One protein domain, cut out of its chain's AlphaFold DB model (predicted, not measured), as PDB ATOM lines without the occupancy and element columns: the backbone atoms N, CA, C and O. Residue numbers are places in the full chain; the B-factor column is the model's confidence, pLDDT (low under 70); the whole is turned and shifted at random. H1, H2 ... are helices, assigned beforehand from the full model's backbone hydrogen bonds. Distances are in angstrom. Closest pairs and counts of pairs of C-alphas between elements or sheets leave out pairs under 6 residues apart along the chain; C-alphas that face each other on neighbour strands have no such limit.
ATOM      1  N   ILE A  18      34.944 -18.192 -18.538       84.44
ATOM      2  CA  ILE A  18      34.300 -17.206 -19.396       84.44
ATOM      3  C   ILE A  18      34.353 -17.766 -20.813       84.44
ATOM      4  O   ILE A  18      35.419 -18.160 -21.281       84.44
ATOM      5  N   ARG A  19      33.197 -17.829 -21.480       83.00
ATOM      6  CA  ARG A  19      33.077 -18.250 -22.879       83.00
ATOM      7  C   ARG A  19      32.702 -17.042 -23.729       83.00
ATOM      8  O   ARG A  19      31.718 -16.371 -23.424       83.00
ATOM      9  N   ILE A  20      33.472 -16.790 -24.784       82.50
ATOM     10  CA  ILE A  20      33.166 -15.798 -25.821       82.50
ATOM     11  C   ILE A  20      32.818 -16.577 -27.090       82.50
ATOM     12  O   ILE A  20      33.566 -17.470 -27.483       82.50
ATOM     13  N   LYS A  21      31.664 -16.271 -27.682       82.44
ATOM     14  CA  LYS A  21      31.195 -16.902 -28.919       82.44
ATOM     15  C   LYS A  21      31.885 -16.287 -30.145       82.44
ATOM     16  O   LYS A  21      32.195 -15.098 -30.114       82.44
ATOM     17  N   HIS A  22      32.086 -17.077 -31.198       81.00
ATOM     18  CA  HIS A  22      32.630 -16.654 -32.498       81.00
ATOM     19  C   HIS A  22      31.967 -17.436 -33.637       81.00
ATOM     20  O   HIS A  22      31.266 -18.413 -33.370       81.00
ATOM     21  N   GLU A  23      32.236 -17.015 -34.870       70.25
ATOM     22  CA  GLU A  23      31.647 -17.494 -36.133       70.25
ATOM     23  C   GLU A  23      31.609 -19.026 -36.331       70.25
ATOM     24  O   GLU A  23      30.743 -19.538 -37.029       70.25
ATOM     25  N   GLU A  24      32.511 -19.787 -35.704       68.25
ATOM     26  CA  GLU A  24      32.588 -21.251 -35.858       68.25
ATOM     27  C   GLU A  24      31.720 -22.019 -34.834       68.25
ATOM     28  O   GLU A  24      31.688 -23.255 -34.803       68.25
ATOM     29  N   GLU A  25      31.008 -21.323 -33.940       69.81
ATOM     30  CA  GLU A  25      30.157 -21.986 -32.954       69.81
ATOM     31  C   GLU A  25      28.847 -22.506 -33.568       69.81
ATOM     32  O   GLU A  25      28.022 -21.751 -34.065       69.81
ATOM     33  N   ARG A  26      28.583 -23.814 -33.404       60.88
ATOM     34  CA  ARG A  26      27.415 -24.543 -33.959       60.88
ATOM     35  C   ARG A  26      26.019 -23.979 -33.641       60.88
ATOM     36  O   ARG A  26      25.042 -24.452 -34.216       60.88
ATOM     37  N   HIS A  27      25.905 -23.020 -32.725       63.19
ATOM     38  CA  HIS A  27      24.660 -22.311 -32.440       63.19
ATOM     39  C   HIS A  27      24.925 -20.806 -32.343       63.19
ATOM     40  O   HIS A  27      25.324 -20.292 -31.288       63.19
ATOM     41  N   GLU A  28      24.610 -20.119 -33.438       54.59
ATOM     42  CA  GLU A  28      24.655 -18.660 -33.603       54.59
ATOM     43  C   GLU A  28      23.689 -17.914 -32.659       54.59
ATOM     44  O   GLU A  28      23.727 -16.701 -32.551       54.59
ATOM     45  N   ALA A  29      22.810 -18.603 -31.929       58.25
ATOM     46  CA  ALA A  29      21.866 -17.962 -31.015       58.25
ATOM     47  C   ALA A  29      22.399 -17.941 -29.575       58.25
ATOM     48  O   ALA A  29      22.779 -18.969 -29.002       58.25
ATOM     49  N   SER A  30      22.430 -16.764 -28.951       64.25
ATOM     50  CA  SER A  30      22.632 -16.590 -27.507       64.25
ATOM     51  C   SER A  30      21.371 -15.983 -26.904       64.25
ATOM     52  O   SER A  30      20.686 -15.222 -27.572       64.25
ATOM     53  N   TRP A  31      21.094 -16.215 -25.616       65.19
ATOM     54  CA  TRP A  31      19.977 -15.547 -24.917       65.19
ATOM     55  C   TRP A  31      20.011 -14.012 -25.042       65.19
ATOM     56  O   TRP A  31      19.000 -13.342 -24.864       65.19
ATOM     57  N   LYS A  32      21.204 -13.470 -25.311       66.31
ATOM     58  CA  LYS A  32      21.463 -12.045 -25.446       66.31
ATOM     59  C   LYS A  32      21.230 -11.543 -26.872       66.31
ATOM     60  O   LYS A  32      20.914 -10.374 -27.032       66.31
ATOM     61  N   GLU A  33      21.389 -12.411 -27.867       62.34
ATOM     62  CA  GLU A  33      21.262 -12.084 -29.287       62.34
ATOM     63  C   GLU A  33      20.660 -13.280 -30.034       62.34
ATOM     64  O   GLU A  33      21.371 -14.255 -30.311       62.34
ATOM     65  N   PRO A  34      19.345 -13.227 -30.308       62.78
ATOM     66  CA  PRO A  34      18.651 -14.290 -31.017       62.78
ATOM     67  C   PRO A  34      18.979 -14.322 -32.520       62.78
ATOM     68  O   PRO A  34      19.054 -15.412 -33.077       62.78
ATOM     69  N   GLU A  35      19.241 -13.172 -33.156       62.25
ATOM     70  CA  GLU A  35      19.555 -13.065 -34.596       62.25
ATOM     71  C   GLU A  35      20.980 -13.490 -34.985       62.25
ATOM     72  O   GLU A  35      21.239 -13.766 -36.152       62.25
ATOM     73  N   GLY A  36      21.918 -13.524 -34.037       59.88
ATOM     74  CA  GLY A  36      23.263 -14.070 -34.239       59.88
ATOM     75  C   GLY A  36      24.252 -13.252 -35.087       59.88
ATOM     76  O   GLY A  36      25.401 -13.654 -35.235       59.88
ATOM     77  N   TRP A  37      23.865 -12.072 -35.583       59.53
ATOM     78  CA  TRP A  37      24.684 -11.245 -36.489       59.53
ATOM     79  C   TRP A  37      26.070 -10.856 -35.949       59.53
ATOM     80  O   TRP A  37      27.021 -10.727 -36.718       59.53
ATOM     81  N   VAL A  38      26.214 -10.656 -34.636       60.59
ATOM     82  CA  VAL A  38      27.505 -10.267 -34.037       60.59
ATOM     83  C   VAL A  38      28.462 -11.459 -33.939       60.59
ATOM     84  O   VAL A  38      29.679 -11.262 -33.931       60.59
ATOM     85  N   PHE A  39      27.955 -12.697 -33.899       59.00
ATOM     86  CA  PHE A  39      28.805 -13.888 -33.823       59.00
ATOM     87  C   PHE A  39      29.490 -14.170 -35.157       59.00
ATOM     88  O   PHE A  39      30.693 -14.414 -35.148       59.00
ATOM     89  N   SER A  40      28.781 -14.002 -36.276       61.34
ATOM     90  CA  SER A  40      29.342 -14.188 -37.620       61.34
ATOM     91  C   SER A  40      30.380 -13.124 -37.993       61.34
ATOM     92  O   SER A  40      31.228 -13.359 -38.840       61.34
ATOM     93  N   ALA A  41      30.316 -11.943 -37.371       67.94
ATOM     94  CA  ALA A  41      31.284 -10.865 -37.582       67.94
ATOM     95  C   ALA A  41      32.528 -10.983 -36.685       67.94
ATOM     96  O   ALA A  41      33.507 -10.271 -36.898       67.94
ATOM     97  N   THR A  42      32.480 -11.826 -35.647       73.44
ATOM     98  CA  THR A  42      33.578 -11.968 -34.690       73.44
ATOM     99  C   THR A  42      34.436 -13.162 -35.078       73.44
ATOM    100  O   THR A  42      34.047 -14.313 -34.854       73.44
ATOM    101  N   THR A  43      35.634 -12.884 -35.589       81.44
ATOM    102  CA  THR A  43      36.569 -13.938 -35.983       81.44
ATOM    103  C   THR A  43      37.237 -14.588 -34.774       81.44
ATOM    104  O   THR A  43      37.328 -14.014 -33.679       81.44
ATOM    105  N   ARG A  44      37.793 -15.788 -34.961       80.12
ATOM    106  CA  ARG A  44      38.596 -16.453 -33.917       80.12
ATOM    107  C   ARG A  44      39.765 -15.584 -33.425       80.12
ATOM    108  O   ARG A  44      40.104 -15.621 -32.239       80.12
ATOM    109  N   THR A  45      40.378 -14.801 -34.313       84.06
ATOM    110  CA  THR A  45      41.467 -13.875 -33.969       84.06
ATOM    111  C   THR A  45      40.989 -12.718 -33.101       84.06
ATOM    112  O   THR A  45      41.662 -12.377 -32.127       84.06
ATOM    113  N   ASP A  46      39.794 -12.187 -33.364       83.88
ATOM    114  CA  ASP A  46      39.197 -11.133 -32.537       83.88
ATOM    115  C   ASP A  46      38.886 -11.637 -31.127       83.88
ATOM    116  O   ASP A  46      39.096 -10.933 -30.138       83.88
ATOM    117  N   VAL A  47      38.429 -12.887 -31.006       84.94
ATOM    118  CA  VAL A  47      38.219 -13.513 -29.695       84.94
ATOM    119  C   VAL A  47      39.533 -13.700 -28.945       84.94
ATOM    120  O   VAL A  47      39.577 -13.440 -27.742       84.94
ATOM    121  N   ALA A  48      40.606 -14.109 -29.624       86.44
ATOM    122  CA  ALA A  48      41.918 -14.246 -28.996       86.44
ATOM    123  C   ALA A  48      42.436 -12.900 -28.459       86.44
ATOM    124  O   ALA A  48      42.910 -12.845 -27.323       86.44
ATOM    125  N   ALA A  49      42.271 -11.816 -29.225       88.50
ATOM    126  CA  ALA A  49      42.622 -10.466 -28.786       88.50
ATOM    127  C   ALA A  49      41.805 -10.039 -27.553       88.50
ATOM    128  O   ALA A  49      42.373  -9.673 -26.524       88.50
ATOM    129  N   ARG A  50      40.475 -10.201 -27.604       86.06
ATOM    130  CA  ARG A  50      39.569  -9.874 -26.486       86.06
ATOM    131  C   ARG A  50      39.867 -10.686 -25.225       86.06
ATOM    132  O   ARG A  50      39.767 -10.162 -24.117       86.06
ATOM    133  N   LEU A  51      40.221 -11.965 -25.364       88.19
ATOM    134  CA  LEU A  51      40.625 -12.807 -24.234       88.19
ATOM    135  C   LEU A  51      41.968 -12.371 -23.645       88.19
ATOM    136  O   LEU A  51      42.125 -12.426 -22.426       88.19
ATOM    137  N   GLY A  52      42.910 -11.934 -24.485       88.56
ATOM    138  CA  GLY A  52      44.180 -11.356 -24.051       88.56
ATOM    139  C   GLY A  52      43.963 -10.106 -23.204       88.56
ATOM    140  O   GLY A  52      44.379 -10.067 -22.047       88.56
ATOM    141  N   GLU A  53      43.200  -9.147 -23.724       89.00
ATOM    142  CA  GLU A  53      42.836  -7.928 -22.993       89.00
ATOM    143  C   GLU A  53      42.112  -8.240 -21.680       89.00
ATOM    144  O   GLU A  53      42.420  -7.665 -20.636       89.00
ATOM    145  N   LEU A  54      41.163  -9.182 -21.702       87.31
ATOM    146  CA  LEU A  54      40.426  -9.587 -20.508       87.31
ATOM    147  C   LEU A  54      41.347 -10.231 -19.468       87.31
ATOM    148  O   LEU A  54      41.214  -9.958 -18.276       87.31
ATOM    149  N   ARG A  55      42.290 -11.074 -19.899       89.06
ATOM    150  CA  ARG A  55      43.311 -11.653 -19.021       89.06
ATOM    151  C   ARG A  55      44.144 -10.549 -18.384       89.06
ATOM    152  O   ARG A  55      44.324 -10.574 -17.170       89.06
ATOM    153  N   ASP A  56      44.595  -9.579 -19.165       89.94
ATOM    154  CA  ASP A  56      45.439  -8.495 -18.670       89.94
ATOM    155  C   ASP A  56      44.667  -7.582 -17.704       89.94
ATOM    156  O   ASP A  56      45.182  -7.232 -16.645       89.94
ATOM    157  N   GLN A  57      43.387  -7.301 -17.972       87.25
ATOM    158  CA  GLN A  57      42.499  -6.585 -17.044       87.25
ATOM    159  C   GLN A  57      42.246  -7.354 -15.740       87.25
ATOM    160  O   GLN A  57      42.116  -6.739 -14.677       87.25
ATOM    161  N   ILE A  58      42.158  -8.687 -15.800       87.25
ATOM    162  CA  ILE A  58      42.018  -9.536 -14.609       87.25
ATOM    163  C   ILE A  58      43.316  -9.537 -13.800       87.25
ATOM    164  O   ILE A  58      43.269  -9.385 -12.579       87.25
ATOM    165  N   LEU A  59      44.468  -9.662 -14.465       86.88
ATOM    166  CA  LEU A  59      45.784  -9.616 -13.820       86.88
ATOM    167  C   LEU A  59      46.063  -8.243 -13.196       86.88
ATOM    168  O   LEU A  59      46.584  -8.176 -12.086       86.88
ATOM    169  N   ALA A  60      45.641  -7.163 -13.855       86.62
ATOM    170  CA  ALA A  60      45.697  -5.801 -13.326       86.62
ATOM    171  C   ALA A  60      44.694  -5.546 -12.181       86.62
ATOM    172  O   ALA A  60      44.722  -4.490 -11.551       86.62
ATOM    173  N   GLY A  61      43.783  -6.487 -11.898       83.06
ATOM    174  CA  GLY A  61      42.757  -6.352 -10.861       83.06
ATOM    175  C   GLY A  61      41.624  -5.378 -11.208       83.06
ATOM    176  O   GLY A  61      40.773  -5.100 -10.357       83.06
ATOM    177  N   CYS A  62      41.585  -4.878 -12.446       76.88
ATOM    178  CA  CYS A  62      40.528  -4.012 -12.973       76.88
ATOM    179  C   CYS A  62      39.231  -4.789 -13.233       76.88
ATOM    180  O   CYS A  62      38.137  -4.240 -13.100       76.88
ATOM    181  N   ALA A  63      39.349  -6.081 -13.544       74.06
ATOM    182  CA  ALA A  63      38.233  -6.994 -13.732       74.06
ATOM    183  C   ALA A  63      38.359  -8.197 -12.788       74.06
ATOM    184  O   ALA A  63      39.447  -8.693 -12.516       74.06
ATOM    185  N   SER A  64      37.234  -8.693 -12.275       70.94
ATOM    186  CA  SER A  64      37.206  -9.928 -11.486       70.94
ATOM    187  C   SER A  64      36.155 -10.868 -12.067       70.94
ATOM    188  O   SER A  64      34.993 -10.458 -12.129       70.94
ATOM    189  N   PRO A  65      36.502 -12.117 -12.423       62.31
ATOM    190  CA  PRO A  65      35.551 -13.065 -13.008       62.31
ATOM    191  C   PRO A  65      34.425 -13.445 -12.033       62.31
ATOM    192  O   PRO A  65      33.342 -13.840 -12.449       62.31
ATOM    193  N   SER A  66      34.648 -13.265 -10.727       65.88
ATOM    194  CA  SER A  66      33.639 -13.481  -9.695       65.88
ATOM    195  C   SER A  66      33.976 -12.691  -8.426       65.88
ATOM    196  O   SER A  66      34.569 -13.218  -7.486       65.88
ATOM    197  N   ARG A  67      33.604 -11.409  -8.352       56.47
ATOM    198  CA  ARG A  67      33.456 -10.766  -7.038       56.47
ATOM    199  C   ARG A  67      32.062 -11.104  -6.514       56.47
ATOM    200  O   ARG A  67      31.089 -10.619  -7.093       56.47
ATOM    201  N   PRO A  68      31.912 -11.861  -5.409       50.19
ATOM    202  CA  PRO A  68      30.674 -11.775  -4.659       50.19
ATOM    203  C   PRO A  68      30.551 -10.313  -4.242       50.19
ATOM    204  O   PRO A  68      31.482  -9.737  -3.671       50.19
ATOM    205  N   ARG A  69      29.439  -9.673  -4.605       50.47
ATOM    206  CA  ARG A  69      29.149  -8.301  -4.201       50.47
ATOM    207  C   ARG A  69      29.337  -8.203  -2.683       50.47
ATOM    208  O   ARG A  69      28.493  -8.649  -1.911       50.47
ATOM    209  N   ARG A  70      30.434  -7.575  -2.246       51.16
ATOM    210  CA  ARG A  70      30.756  -7.271  -0.836       51.16
ATOM    211  C   ARG A  70      29.730  -6.332  -0.171       51.16
ATOM    212  O   ARG A  70      29.952  -5.859   0.937       51.16
ATOM    213  N   THR A  71      28.602  -6.051  -0.821       50.72
ATOM    214  CA  THR A  71      27.488  -5.273  -0.280       50.72
ATOM    215  C   THR A  71      26.529  -6.094   0.580       50.72
ATOM    216  O   THR A  71      25.803  -5.491   1.364       50.72
ATOM    217  N   ALA A  72      26.549  -7.432   0.523       47.00
ATOM    218  CA  ALA A  72      25.649  -8.245   1.350       47.00
ATOM    219  C   ALA A  72      25.975  -8.149   2.855       47.00
ATOM    220  O   ALA A  72      25.078  -7.929   3.663       47.00
ATOM    221  N   LEU A  73      27.257  -8.196   3.247       45.81
ATOM    222  CA  LEU A  73      27.626  -8.139   4.671       45.81
ATOM    223  C   LEU A  73      27.373  -6.757   5.308       45.81
ATOM    224  O   LEU A  73      27.106  -6.660   6.502       45.81
ATOM    225  N   ARG A  74      27.405  -5.677   4.514       45.69
ATOM    226  CA  ARG A  74      27.163  -4.305   5.005       45.69
ATOM    227  C   ARG A  74      25.674  -3.977   5.178       45.69
ATOM    228  O   ARG A  74      25.347  -2.994   5.838       45.69
ATOM    229  N   LEU A  75      24.780  -4.781   4.596       50.66
ATOM    230  CA  LEU A  75      23.331  -4.671   4.794       50.66
ATOM    231  C   LEU A  75      22.841  -5.482   6.001       50.66
ATOM    232  O   LEU A  75      21.825  -5.117   6.577       50.66
ATOM    233  N   LEU A  76      23.580  -6.512   6.425       53.66
ATOM    234  CA  LEU A  76      23.218  -7.336   7.586       53.66
ATOM    235  C   LEU A  76      23.537  -6.673   8.937       53.66
ATOM    236  O   LEU A  76      22.942  -7.029   9.946       53.66
ATOM    237  N   LEU A  77      24.432  -5.680   8.960       52.06
ATOM    238  CA  LEU A  77      24.768  -4.896  10.159       52.06
ATOM    239  C   LEU A  77      24.049  -3.540  10.223       52.06
ATOM    240  O   LEU A  77      24.291  -2.755  11.138       52.06
ATOM    241  N   ARG A  78      23.173  -3.227   9.257       48.19
ATOM    242  CA  ARG A  78      22.316  -2.043   9.352       48.19
ATOM    243  C   ARG A  78      21.013  -2.445  10.040       48.19
ATOM    244  O   ARG A  78      20.240  -3.182   9.433       48.19
TER     245      ARG A  78
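AT A GLANCE: This is residues 18 to 78 of the 113 residues of an uncharacterized protein of Aegilops tauschii subsp. strangulata (UniProt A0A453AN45). One long helix, H2, forms a straight bar, with a looped head at its first end that holds the short helix H1, and a thin tail at its other end that sticks out with residues 66 to 78 and holds the short helix H3. The picture is open: the three helices do not pack on one another, and the tail makes much of the length. The printed part has 61 residues with three named helices, in the order H1, H2, H3, and no named strand; its class is all helix, though under half of the residues, 25 of 61, are in named elements. The whole is extended, with a radius of gyration of the C-alphas of 16.6 A, and flat, spanning 49 by 28 by 14 A.

IN THESE COORDINATES: Begin with H2, residues 44 to 59, the longest helix. Find C-alpha 44 at (38.596, -16.453, -33.917); from there the helix runs 22.4 A to C-alpha 59 at (45.784, -9.616, -13.820), mostly along z. Before it, look at residues 37 to 40 for H1, from Trp 37 to Ser 40. After it, look at residues 72 to 76 for H3, which ends with C-alpha 76 at (23.218, -7.336, 7.586). Residues 18 to 36, at the start of the printed part, are a long stretch with no named element.

HOW THE PARTS SIT: Starting from H2, you will find that it touches no helix. Go back along the chain to H1: the link between them is tight, with 3 residues, yet H1 and H2 are apart. Go forward from H2 through residues 60 to 71 and you reach H3 by a long link of 12 residues; H2 and H3 are apart. H1 and H3 are apart too. On the backbone, every O i to N i+4 pair in H2 and H3 is within hydrogen-bond range. H1, with 4 residues, is too short for such a pair, and its 1 pair of O i and N i+3 is not within range.

THE WHOLE: The two C-alphas farthest apart are those of Glu 24 and Arg 78, at 50.2 A. Residues 56 to 61, of which 56 to 59 belong to H2, stand free, and so do residues 66 to 78, of which 72 to 76 belong to H3. Without these stretches the body has 42 residues and spans 31 by 21 by 14 A. The printed part has no cut. Read the B-factor column for the model's confidence: the mean pLDDT of the printed part is 70.1, and residues 24 to 41 and 65 to 78 are under 70. H2 has a mean of 87, H1 of 60 and H3 of 49.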